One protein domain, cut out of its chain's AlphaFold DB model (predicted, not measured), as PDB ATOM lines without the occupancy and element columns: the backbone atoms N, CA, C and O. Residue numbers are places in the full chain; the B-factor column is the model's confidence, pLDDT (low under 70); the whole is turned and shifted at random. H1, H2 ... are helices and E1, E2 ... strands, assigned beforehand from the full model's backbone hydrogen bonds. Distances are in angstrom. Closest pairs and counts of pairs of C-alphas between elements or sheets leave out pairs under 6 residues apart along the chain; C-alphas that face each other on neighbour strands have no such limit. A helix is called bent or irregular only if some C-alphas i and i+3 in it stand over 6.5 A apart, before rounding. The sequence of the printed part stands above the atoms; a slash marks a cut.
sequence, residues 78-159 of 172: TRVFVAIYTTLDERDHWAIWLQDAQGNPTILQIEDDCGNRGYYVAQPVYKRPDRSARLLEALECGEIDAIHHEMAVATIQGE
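What this domain is: This is residues 78 to 159 of the 172 residues of an uncharacterized protein of Selaginella moellendorffii (UniProt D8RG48). A strongly twisted, curled sheet of five antiparallel strands has one helix, H1, packed on one face, with the first residue of H1 beside the beginning of E1 and its later residues beside E4. The hairpin of E3 and E4 splays away from that of E1 and E2, and the unnamed stretch 122 to 134 carries the chain from E4 at one edge to E5 at the other. The 82 printed residues hold E1, E2, E3, E4, E5 and H1 in that order along the chain, and the sheet runs E4 E3 E2 E1 E5; the class is mixed, helices and strands. The whole is compact, with a radius of gyration of the C-alphas of 13.0 A and spans of 36 by 31 by 19 A.

Where its parts are: Across the sheet from one edge, E4 is residues 119 to 121, E3 is residues 105 to 112 with 22.6 A from first to last C-alpha, and E2 is residues 93 to 99 with 19.2 A. E1, residues 78 to 85, spans 21.5 A and begins at C-alpha 78, (47.715, -51.121, 36.372). E5, residues 135 to 145, is the longest strand at 25.8 A and bends by 59 degrees at residue 142. H1, residues 146 to 158, spans 19.3 A and ends at C-alpha 158, (36.178, -55.218, 50.818). H1 is irregular: C-alphas 147 and 150 are 7.8 A apart.

How they stand to each other: E1, E2, E3 and E4 form a meander, each strand the antiparallel neighbour of the one before. In the hairpin E1 and E2, N 81 and O 97 are 2.8 A apart, within hydrogen-bond range. In the hairpin E2 and E3, N 98 and O 106 are at 2.8 A. Pairing is staggered: E3 pairs with E2 over residues 105 to 109 and with E4 over residues 110 to 112. In the hairpin E3 and E4, N 120 and O 111 are at 2.9 A. On the other side of the sheet's order, edge strand E5 is antiparallel to E1, with N 82 and O 139 at 2.8 A. H1 is on the sheet at a height of 5.1 A, giving two layers, a helix on one face of a sheet. It lies over E5 and runs across the strands, at 65 degrees to E5 on the local plane. The closest C-alphas of E4 and H1 are those of Val 121 and Gln 157, 5.1 A; those of E1 and H1 are Thr 78 and Ala 146, 5.1 A. E2 and H1 are near each other, with 7 pairs of C-alphas within 10 A. E3 and E5 are apart. In H1, 7 of 9 O i to N i+4 pairs are within hydrogen-bond range.

The domain as a whole: The C-alphas farthest apart, of Glu 90 and Ile 147, are 38.7 A apart. The printed part has no cut. The link from E4 to E5 is long, with 13 residues; those from E2 to E3 and E5 to H1 are tight. Mean pLDDT of the printed part is 86.8, and residues 88 to 92 and 113 to 117 are under 70.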
ATOM      1  N   THR A  78      48.992 -51.813  36.250       96.06
ATOM      2  CA  THR A  78      47.715 -51.121  36.372       96.06
ATOM      3  C   THR A  78      47.965 -49.748  36.978       96.06
ATOM      4  O   THR A  78      48.526 -49.641  38.066       96.06
ATOM      5  N   ARG A  79      47.510 -48.694  36.308       96.56
ATOM      6  CA  ARG A  79      47.595 -47.320  36.809       96.56
ATOM      7  C   ARG A  79      46.337 -46.977  37.589       96.56
ATOM      8  O   ARG A  79      45.232 -47.336  37.177       96.56
ATOM      9  N   VAL A  80      46.507 -46.292  38.711       96.38
ATOM     10  CA  VAL A  80      45.429 -45.898  39.618       96.38
ATOM     11  C   VAL A  80      45.220 -44.401  39.507       96.38
ATOM     12  O   VAL A  80      46.157 -43.624  39.676       96.38
ATOM     13  N   PHE A  81      43.980 -43.997  39.277       95.44
ATOM     14  CA  PHE A  81      43.577 -42.606  39.193       95.44
ATOM     15  C   PHE A  81      42.423 -42.314  40.149       95.44
ATOM     16  O   PHE A  81      41.556 -43.160  40.375       95.44
ATOM     17  N   VAL A  82      42.360 -41.081  40.636       92.62
ATOM     18  CA  VAL A  82      41.146 -40.480  41.187       92.62
ATOM     19  C   VAL A  82      40.529 -39.617  40.091       92.62
ATOM     20  O   VAL A  82      41.124 -38.638  39.644       92.62
ATOM     21  N   ALA A  83      39.353 -40.016  39.612       91.69
ATOM     22  CA  ALA A  83      38.590 -39.300  38.597       91.69
ATOM     23  C   ALA A  83      37.562 -38.391  39.277       91.69
ATOM     24  O   ALA A  83      36.666 -38.892  39.955       91.69
ATOM     25  N   ILE A  84      37.680 -37.082  39.076       88.50
ATOM     26  CA  ILE A  84      36.820 -36.052  39.670       88.50
ATOM     27  C   ILE A  84      35.906 -35.498  38.581       88.50
ATOM     28  O   ILE A  84      36.342 -35.216  37.460       88.50
ATOM     29  N   TYR A  85      34.621 -35.360  38.891       86.69
ATOM     30  CA  TYR A  85      33.593 -34.978  37.931       86.69
ATOM     31  C   TYR A  85      32.886 -33.686  38.348       86.69
ATOM     32  O   TYR A  85      32.661 -33.447  39.530       86.69
ATOM     33  N   THR A  86      32.459 -32.885  37.367       83.44
ATOM     34  CA  THR A  86      31.504 -31.797  37.590       83.44
ATOM     35  C   THR A  86      30.204 -32.374  38.116       83.44
ATOM     36  O   THR A  86      29.630 -33.289  37.503       83.44
ATOM     37  N   THR A  87      29.687 -31.771  39.166       72.88
ATOM     38  CA  THR A  87      28.391 -32.102  39.741       72.88
ATOM     39  C   THR A  87      27.300 -31.159  39.258       72.88
ATOM     40  O   THR A  87      27.551 -30.050  38.784       72.88
ATOM     41  N   LEU A  88      26.065 -31.669  39.260       65.00
ATOM     42  CA  LEU A  88      24.872 -30.875  38.951       65.00
ATOM     43  C   LEU A  88      24.323 -30.168  40.201       65.00
ATOM     44  O   LEU A  88      23.608 -29.178  40.072       65.00
ATOM     45  N   ASP A  89      24.653 -30.680  41.383       58.91
ATOM     46  CA  ASP A  89      24.431 -30.097  42.702       58.91
ATOM     47  C   ASP A  89      25.787 -29.781  43.364       58.91
ATOM     48  O   ASP A  89      26.815 -30.225  42.880       58.91
ATOM     49  N   GLU A  90      25.836 -28.979  44.432       55.91
ATOM     50  CA  GLU A  90      27.080 -28.475  45.074       55.91
ATOM     51  C   GLU A  90      27.936 -29.554  45.779       55.91
ATOM     52  O   GLU A  90      28.607 -29.288  46.772       55.91
ATOM     53  N   ARG A  91      27.863 -30.803  45.333       61.31
ATOM     54  CA  ARG A  91      28.510 -31.956  45.954       61.31
ATOM     55  C   ARG A  91      29.793 -32.302  45.212       61.31
ATOM     56  O   ARG A  91      29.899 -32.015  44.028       61.31
ATOM     57  N   ASP A  92      30.741 -32.947  45.874       63.69
ATOM     58  CA  ASP A  92      31.956 -33.431  45.219       63.69
ATOM     59  C   ASP A  92      31.735 -34.860  44.709       63.69
ATOM     60  O   ASP A  92      31.442 -35.770  45.486       63.69
ATOM     61  N   HIS A  93      31.873 -35.069  43.394       79.25
ATOM     62  CA  HIS A  93      31.717 -36.389  42.777       79.25
ATOM     63  C   HIS A  93      33.055 -36.935  42.290       79.25
ATOM     64  O   HIS A  93      33.667 -36.379  41.374       79.25
ATOM     65  N   TRP A  94      33.483 -38.068  42.843       86.06
ATOM     66  CA  TRP A  94      34.742 -38.711  42.478       86.06
ATOM     67  C   TRP A  94      34.638 -40.238  42.429       86.06
ATOM     68  O   TRP A  94      33.735 -40.853  42.990       86.06
ATOM     69  N   ALA A  95      35.552 -40.879  41.710       90.31
ATOM     70  CA  ALA A  95      35.636 -42.334  41.629       90.31
ATOM     71  C   ALA A  95      37.092 -42.784  41.525       90.31
ATOM     72  O   ALA A  95      37.935 -42.053  41.003       90.31
ATOM     73  N   ILE A  96      37.372 -44.012  41.956       93.25
ATOM     74  CA  ILE A  96      38.656 -44.652  41.676       93.25
ATOM     75  C   ILE A  96      38.580 -45.222  40.263       93.25
ATOM     76  O   ILE A  96      37.638 -45.928  39.905       93.25
ATOM     77  N   TRP A  97      39.570 -44.910  39.443       94.81
ATOM     78  CA  TRP A  97      39.718 -45.442  38.101       94.81
ATOM     79  C   TRP A  97      41.014 -46.242  38.021       94.81
ATOM     80  O   TRP A  97      42.102 -45.706  38.185       94.81
ATOM     81  N   LEU A  98      40.893 -47.534  37.743       95.81
ATOM     82  CA  LEU A  98      42.011 -48.408  37.423       95.81
ATOM     83  C   LEU A  98      42.110 -48.548  35.905       95.81
ATOM     84  O   LEU A  98      41.118 -48.836  35.237       95.81
ATOM     85  N   GLN A  99      43.299 -48.360  35.352       95.88
ATOM     86  CA  GLN A  99      43.600 -48.655  33.957       95.88
ATOM     87  C   GLN A  99      44.565 -49.830  33.924       95.88
ATOM     88  O   GLN A  99      45.693 -49.683  34.388       95.88
ATOM     89  N   ASP A 100      44.132 -50.982  33.416       93.81
ATOM     90  CA  ASP A 100      45.015 -52.145  33.292       93.81
ATOM     91  C   ASP A 100      46.147 -51.904  32.271       93.81
ATOM     92  O   ASP A 100      46.165 -50.902  31.545       93.81
ATOM     93  N   ALA A 101      47.091 -52.843  32.189       91.88
ATOM     94  CA  ALA A 101      48.228 -52.746  31.272       91.88
ATOM     95  C   ALA A 101      47.813 -52.731  29.788       91.88
ATOM     96  O   ALA A 101      48.550 -52.253  28.927       91.88
ATOM     97  N   GLN A 102      46.615 -53.230  29.480       91.38
ATOM     98  CA  GLN A 102      46.022 -53.251  28.148       91.38
ATOM     99  C   GLN A 102      45.194 -51.982  27.854       91.38
ATOM    100  O   GLN A 102      44.681 -51.811  26.745       91.38
ATOM    101  N   GLY A 103      45.089 -51.062  28.816       90.56
ATOM    102  CA  GLY A 103      44.341 -49.817  28.710       90.56
ATOM    103  C   GLY A 103      42.830 -49.959  28.926       90.56
ATOM    104  O   GLY A 103      42.089 -49.018  28.602       90.56
ATOM    105  N   ASN A 104      42.349 -51.093  29.443       93.12
ATOM    106  CA  ASN A 104      40.954 -51.271  29.823       93.12
ATOM    107  C   ASN A 104      40.676 -50.547  31.148       93.12
ATOM    108  O   ASN A 104      41.412 -50.718  32.123       93.12
ATOM    109  N   PRO A 105      39.624 -49.717  31.197       94.75
ATOM    110  CA  PRO A 105      39.267 -48.985  32.397       94.75
ATOM    111  C   PRO A 105      38.300 -49.781  33.280       94.75
ATOM    112  O   PRO A 105      37.281 -50.293  32.811       94.75
ATOM    113  N   THR A 106      38.569 -49.758  34.577       95.31
ATOM    114  CA  THR A 106      37.686 -50.234  35.639       95.31
ATOM    115  C   THR A 106      37.404 -49.061  36.570       95.31
ATOM    116  O   THR A 106      38.325 -48.483  37.140       95.31
ATOM    117  N   ILE A 107      36.139 -48.675  36.708       94.00
ATOM    118  CA  ILE A 107      35.711 -47.598  37.604       94.00
ATOM    119  C   ILE A 107      35.100 -48.226  38.854       94.00
ATOM    120  O   ILE A 107      34.203 -49.063  38.757       94.00
ATOM    121  N   LEU A 108      35.564 -47.786  40.015       92.94
ATOM    122  CA  LEU A 108      35.057 -48.153  41.327       92.94
ATOM    123  C   LEU A 108      34.452 -46.897  41.955       92.94
ATOM    124  O   LEU A 108      35.149 -45.915  42.223       92.94
ATOM    125  N   GLN A 109      33.133 -46.909  42.109       88.88
ATOM    126  CA  GLN A 109      32.361 -45.776  42.611       88.88
ATOM    127  C   GLN A 109      31.956 -46.041  44.050       88.88
ATOM    128  O   GLN A 109      31.630 -47.174  44.400       88.88
ATOM    129  N   ILE A 110      31.979 -44.997  44.869       84.38
ATOM    130  CA  ILE A 110      31.418 -45.059  46.212       84.38
ATOM    131  C   ILE A 110      29.919 -44.801  46.083       84.38
ATOM    132  O   ILE A 110      29.504 -43.833  45.449       84.38
ATOM    133  N   GLU A 111      29.126 -45.690  46.663       79.81
ATOM    134  CA  GLU A 111      27.677 -45.590  46.787       79.81
ATOM    135  C   GLU A 111      27.296 -45.574  48.276       79.81
ATOM    136  O   GLU A 111      28.082 -45.955  49.149       79.81
ATOM    137  N   ASP A 112      26.080 -45.126  48.570       76.62
ATOM    138  CA  ASP A 112      25.494 -45.195  49.909       76.62
ATOM    139  C   ASP A 112      24.452 -46.310  50.003       76.62
ATOM    140  O   ASP A 112      23.767 -46.648  49.038       76.62
ATOM    141  N   ASP A 113      24.300 -46.808  51.224       68.00
ATOM    142  CA  ASP A 113      23.144 -47.548  51.702       68.00
ATOM    143  C   ASP A 113      22.901 -48.916  51.050       68.00
ATOM    144  O   ASP A 113      21.859 -49.201  50.454       68.00
ATOM    145  N   CYS A 114      23.816 -49.857  51.305       55.34
ATOM    146  CA  CYS A 114      23.482 -51.281  51.231       55.34
ATOM    147  C   CYS A 114      22.913 -51.772  52.578       55.34
ATOM    148  O   CYS A 114      23.560 -52.488  53.354       55.34
ATOM    149  N   GLY A 115      21.670 -51.380  52.871       60.16
ATOM    150  CA  GLY A 115      20.902 -51.892  54.008       60.16
ATOM    151  C   GLY A 115      21.296 -51.293  55.360       60.16
ATOM    152  O   GLY A 115      21.537 -52.043  56.308       60.16
ATOM    153  N   ASN A 116      21.320 -49.961  55.459       64.81
ATOM    154  CA  ASN A 116      21.574 -49.163  56.664       64.81
ATOM    155  C   ASN A 116      22.986 -49.321  57.267       64.81
ATOM    156  O   ASN A 116      23.170 -49.157  58.474       64.81
ATOM    157  N   ARG A 117      23.993 -49.667  56.454       62.91
ATOM    158  CA  ARG A 117      25.374 -49.920  56.917       62.91
ATOM    159  C   ARG A 117      26.384 -48.814  56.596       62.91
ATOM    160  O   ARG A 117      27.535 -48.943  56.999       62.91
ATOM    161  N   GLY A 118      25.949 -47.738  55.945       75.19
ATOM    162  CA  GLY A 118      26.810 -46.643  55.502       75.19
ATOM    163  C   GLY A 118      27.340 -46.847  54.083       75.19
ATOM    164  O   GLY A 118      26.748 -47.587  53.291       75.19
ATOM    165  N   TYR A 119      28.451 -46.178  53.782       79.75
ATOM    166  CA  TYR A 119      29.051 -46.125  52.452       79.75
ATOM    167  C   TYR A 119      29.759 -47.428  52.070       79.75
ATOM    168  O   TYR A 119      30.351 -48.112  52.908       79.75
ATOM    169  N   TYR A 120      29.726 -47.756  50.782       84.69
ATOM    170  CA  TYR A 120      30.420 -48.913  50.224       84.69
ATOM    171  C   TYR A 120      30.937 -48.615  48.818       84.69
ATOM    172  O   TYR A 120      30.425 -47.746  48.117       84.69
ATOM    173  N   VAL A 121      31.948 -49.359  48.378       88.00
ATOM    174  CA  VAL A 121      32.381 -49.325  46.978       88.00
ATOM    175  C   VAL A 121      31.520 -50.298  46.174       88.00
ATOM    176  O   VAL A 121      31.454 -51.493  46.469       88.00
ATOM    177  N   ALA A 122      30.844 -49.781  45.154       87.56
ATOM    178  CA  ALA A 122      29.939 -50.536  44.304       87.56
ATOM    179  C   ALA A 122      30.657 -51.565  43.420       87.56
ATOM    180  O   ALA A 122      31.886 -51.674  43.390       87.56
ATOM    181  N   GLN A 123      29.870 -52.344  42.674       91.06
ATOM    182  CA  GLN A 123      30.408 -53.280  41.687       91.06
ATOM    183  C   GLN A 123      31.198 -52.543  40.590       91.06
ATOM    184  O   GLN A 123      30.814 -51.433  40.216       91.06
ATOM    185  N   PRO A 124      32.275 -53.139  40.043       93.69
ATOM    186  CA  PRO A 124      33.142 -52.443  39.106       93.69
ATOM    187  C   PRO A 124      32.413 -52.126  37.802       93.69
ATOM    188  O   PRO A 124      31.693 -52.957  37.240       93.69
ATOM    189  N   VAL A 125      32.627 -50.917  37.290       92.75
ATOM    190  CA  VAL A 125      32.041 -50.447  36.035       92.75
ATOM    191  C   VAL A 125      33.128 -50.349  34.973       92.75
ATOM    192  O   VAL A 125      33.996 -49.480  35.019       92.75
ATOM    193  N   TYR A 126      33.045 -51.203  33.957       91.94
ATOM    194  CA  TYR A 126      33.995 -51.228  32.842       91.94
ATOM    195  C   TYR A 126      33.625 -50.197  31.769       91.94
ATOM    196  O   TYR A 126      33.089 -50.518  30.705       91.94
ATOM    197  N   LYS A 127      33.839 -48.916  32.082       88.25
ATOM    198  CA  LYS A 127      33.578 -47.783  31.183       88.25
ATOM    199  C   LYS A 127      34.746 -46.813  31.186       88.25
ATOM    200  O   LYS A 127      35.487 -46.708  32.151       88.25
ATOM    201  N   ARG A 128      34.873 -46.079  30.084       86.00
ATOM    202  CA  ARG A 128      35.892 -45.050  29.876       86.00
ATOM    203  C   ARG A 128      35.510 -43.731  30.566       86.00
ATOM    204  O   ARG A 128      34.533 -43.124  30.120       86.00
ATOM    205  N   PRO A 129      36.237 -43.284  31.611       82.94
ATOM    206  CA  PRO A 129      35.947 -42.025  32.307       82.94
ATOM    207  C   PRO A 129      36.150 -40.805  31.409       82.94
ATOM    208  O   PRO A 129      35.348 -39.878  31.432       82.94
ATOM    209  N   ASP A 130      37.176 -40.854  30.557       84.31
ATOM    210  CA  ASP A 130      37.581 -39.827  29.585       84.31
ATOM    211  C   ASP A 130      36.504 -39.509  28.538       84.31
ATOM    212  O   ASP A 130      36.561 -38.488  27.858       84.31
ATOM    213  N   ARG A 131      35.496 -40.374  28.404       87.38
ATOM    214  CA  ARG A 131      34.337 -40.138  27.535       87.38
ATOM    215  C   ARG A 131      33.215 -39.358  28.208       87.38
ATOM    216  O   ARG A 131      32.263 -38.974  27.528       87.38
ATOM    217  N   SER A 132      33.281 -39.158  29.519       86.06
ATOM    218  CA  SER A 132      32.291 -38.368  30.236       86.06
ATOM    219  C   SER A 132      32.540 -36.885  29.993       86.06
ATOM    220  O   SER A 132      33.591 -36.363  30.344       86.06
ATOM    221  N   ALA A 133      31.533 -36.176  29.480       86.56
ATOM    222  CA  ALA A 133      31.561 -34.713  29.396       86.56
ATOM    223  C   ALA A 133      31.626 -34.036  30.779       86.56
ATOM    224  O   ALA A 133      31.851 -32.833  30.858       86.56
ATOM    225  N   ARG A 134      31.394 -34.805  31.851       85.94
ATOM    226  CA  ARG A 134      31.475 -34.343  33.235       85.94
ATOM    227  C   ARG A 134      32.843 -34.581  33.867       85.94
ATOM    228  O   ARG A 134      33.026 -34.143  34.988       85.94
ATOM    229  N   LEU A 135      33.776 -35.303  33.238       89.94
ATOM    230  CA  LEU A 135      35.101 -35.493  33.835       89.94
ATOM    231  C   LEU A 135      35.832 -34.144  33.865       89.94
ATOM    232  O   LEU A 135      36.048 -33.543  32.813       89.94
ATOM    233  N   LEU A 136      36.191 -33.677  35.058       90.44
ATOM    234  CA  LEU A 136      36.988 -32.466  35.247       90.44
ATOM    235  C   LEU A 136      38.471 -32.788  35.178       90.44
ATOM    236  O   LEU A 136      39.212 -32.187  34.405       90.44
ATOM    237  N   GLU A 137      38.884 -33.756  35.986       91.00
ATOM    238  CA  GLU A 137      40.280 -34.125  36.142       91.00
ATOM    239  C   GLU A 137      40.421 -35.602  36.508       91.00
ATOM    240  O   GLU A 137      39.522 -36.226  37.074       91.00
ATOM    241  N   ALA A 138      41.569 -36.166  36.148       93.00
ATOM    242  CA  ALA A 138      41.990 -37.494  36.558       93.00
ATOM    243  C   ALA A 138      43.401 -37.372  37.128       93.00
ATOM    244  O   ALA A 138      44.345 -37.051  36.404       93.00
ATOM    245  N   LEU A 139      43.524 -37.591  38.431       94.19
ATOM    246  CA  LEU A 139      44.779 -37.485  39.161       94.19
ATOM    247  C   LEU A 139      45.368 -38.881  39.303       94.19
ATOM    248  O   LEU A 139      44.721 -39.759  39.858       94.19
ATOM    249  N   GLU A 140      46.573 -39.104  38.791       95.75
ATOM    250  CA  GLU A 140      47.269 -40.376  38.976       95.75
ATOM    251  C   GLU A 140      47.790 -40.483  40.409       95.75
ATOM    252  O   GLU A 140      48.514 -39.610  40.887       95.75
ATOM    253  N   CYS A 141      47.402 -41.552  41.099       94.00
ATOM    254  CA  CYS A 141      47.695 -41.762  42.515       94.00
ATOM    255  C   CYS A 141      48.699 -42.890  42.753       94.00
ATOM    256  O   CYS A 141      49.222 -43.008  43.860       94.00
ATOM    257  N   GLY A 142      48.978 -43.718  41.745       95.50
ATOM    258  CA  GLY A 142      49.972 -44.774  41.860       95.50
ATOM    259  C   GLY A 142      49.845 -45.857  40.802       95.50
ATOM    260  O   GLY A 142      49.054 -45.767  39.863       95.50
ATOM    261  N   GLU A 143      50.632 -46.905  41.000       96.31
ATOM    262  CA  GLU A 143      50.713 -48.064  40.122       96.31
ATOM    263  C   GLU A 143      50.610 -49.345  40.952       96.31
ATOM    264  O   GLU A 143      51.033 -49.407  42.108       96.31
ATOM    265  N   ILE A 144      50.031 -50.373  40.346       94.94
ATOM    266  CA  ILE A 144      49.882 -51.714  40.901       94.94
ATOM    267  C   ILE A 144      50.373 -52.678  39.827       94.94
ATOM    268  O   ILE A 144      50.068 -52.488  38.655       94.94
ATOM    269  N   ASP A 145      51.094 -53.737  40.187       95.19
ATOM    270  CA  ASP A 145      51.445 -54.763  39.200       95.19
ATOM    271  C   ASP A 145      50.187 -55.352  38.552       95.19
ATOM    272  O   ASP A 145      49.218 -55.677  39.242       95.19
ATOM    273  N   ALA A 146      50.197 -55.548  37.231       94.00
ATOM    274  CA  ALA A 146      49.024 -56.032  36.499       94.00
ATOM    275  C   ALA A 146      48.520 -57.392  37.011       94.00
ATOM    276  O   ALA A 146      47.315 -57.636  37.025       94.00
ATOM    277  N   ILE A 147      49.418 -58.244  37.523       93.81
ATOM    278  CA  ILE A 147      49.060 -59.536  38.133       93.81
ATOM    279  C   ILE A 147      48.148 -59.396  39.363       93.81
ATOM    280  O   ILE A 147      47.469 -60.349  39.738       93.81
ATOM    281  N   HIS A 148      48.126 -58.219  39.989       94.81
ATOM    282  CA  HIS A 148      47.354 -57.923  41.190       94.81
ATOM    283  C   HIS A 148      46.100 -57.086  40.907       94.81
ATOM    284  O   HIS A 148      45.424 -56.711  41.860       94.81
ATOM    285  N   HIS A 149      45.745 -56.818  39.641       93.81
ATOM    286  CA  HIS A 149      44.587 -55.983  39.283       93.81
ATOM    287  C   HIS A 149      43.286 -56.447  39.958       93.81
ATOM    288  O   HIS A 149      42.653 -55.694  40.694       93.81
ATOM    289  N   GLU A 150      42.914 -57.712  39.756       93.94
ATOM    290  CA  GLU A 150      41.678 -58.287  40.311       93.94
ATOM    291  C   GLU A 150      41.697 -58.324  41.844       93.94
ATOM    292  O   GLU A 150      40.686 -58.081  42.502       93.94
ATOM    293  N   MET A 151      42.870 -58.587  42.427       94.88
ATOM    294  CA  MET A 151      43.045 -58.560  43.876       94.88
ATOM    295  C   MET A 151      42.857 -57.142  44.420       94.88
ATOM    296  O   MET A 151      42.172 -56.975  45.421       94.88
ATOM    297  N   ALA A 152      43.396 -56.126  43.745       93.50
ATOM    298  CA  ALA A 152      43.227 -54.731  44.128       93.50
ATOM    299  C   ALA A 152      41.756 -54.303  44.071       93.50
ATOM    300  O   ALA A 152      41.275 -53.683  45.016       93.50
ATOM    301  N   VAL A 153      41.023 -54.688  43.020       94.62
ATOM    302  CA  VAL A 153      39.572 -54.453  42.926       94.62
ATOM    303  C   VAL A 153      38.849 -55.067  44.126       94.62
ATOM    304  O   VAL A 153      38.110 -54.368  44.817       94.62
ATOM    305  N   ALA A 154      39.105 -56.344  44.421       94.56
ATOM    306  CA  ALA A 154      38.468 -57.034  45.539       94.56
ATOM    307  C   ALA A 154      38.830 -56.416  46.901       94.56
ATOM    308  O   ALA A 154      37.963 -56.294  47.765       94.56
ATOM    309  N   THR A 155      40.087 -56.004  47.094       93.75
ATOM    310  CA  THR A 155      40.539 -55.327  48.316       93.75
ATOM    311  C   THR A 155      39.837 -53.987  48.494       93.75
ATOM    312  O   THR A 155      39.279 -53.747  49.558       93.75
ATOM    313  N   ILE A 156      39.788 -53.148  47.455       91.50
ATOM    314  CA  ILE A 156      39.116 -51.841  47.513       91.50
ATOM    315  C   ILE A 156      37.623 -52.009  47.824       91.50
ATOM    316  O   ILE A 156      37.063 -51.233  48.587       91.50
ATOM    317  N   GLN A 157      36.972 -53.032  47.265       91.06
ATOM    318  CA  GLN A 157      35.561 -53.314  47.544       91.06
ATOM    319  C   GLN A 157      35.298 -53.900  48.933       91.06
ATOM    320  O   GLN A 157      34.192 -53.765  49.457       91.06
ATOM    321  N   GLY A 158      36.278 -54.604  49.498       86.56
ATOM    322  CA  GLY A 158      36.178 -55.218  50.818       86.56
ATOM    323  C   GLY A 158      36.479 -54.257  51.964       86.56
ATOM    324  O   GLY A 158      36.075 -54.535  53.094       86.56
ATOM    325  N   GLU A 159      37.172 -53.155  51.686       85.00
ATOM    326  CA  GLU A 159      37.534 -52.167  52.696       85.00
ATOM    327  C   GLU A 159      36.327 -51.268  53.026       85.00
ATOM    328  O   GLU A 159      35.673 -50.747  52.113       85.00
TER     329      GLU A 159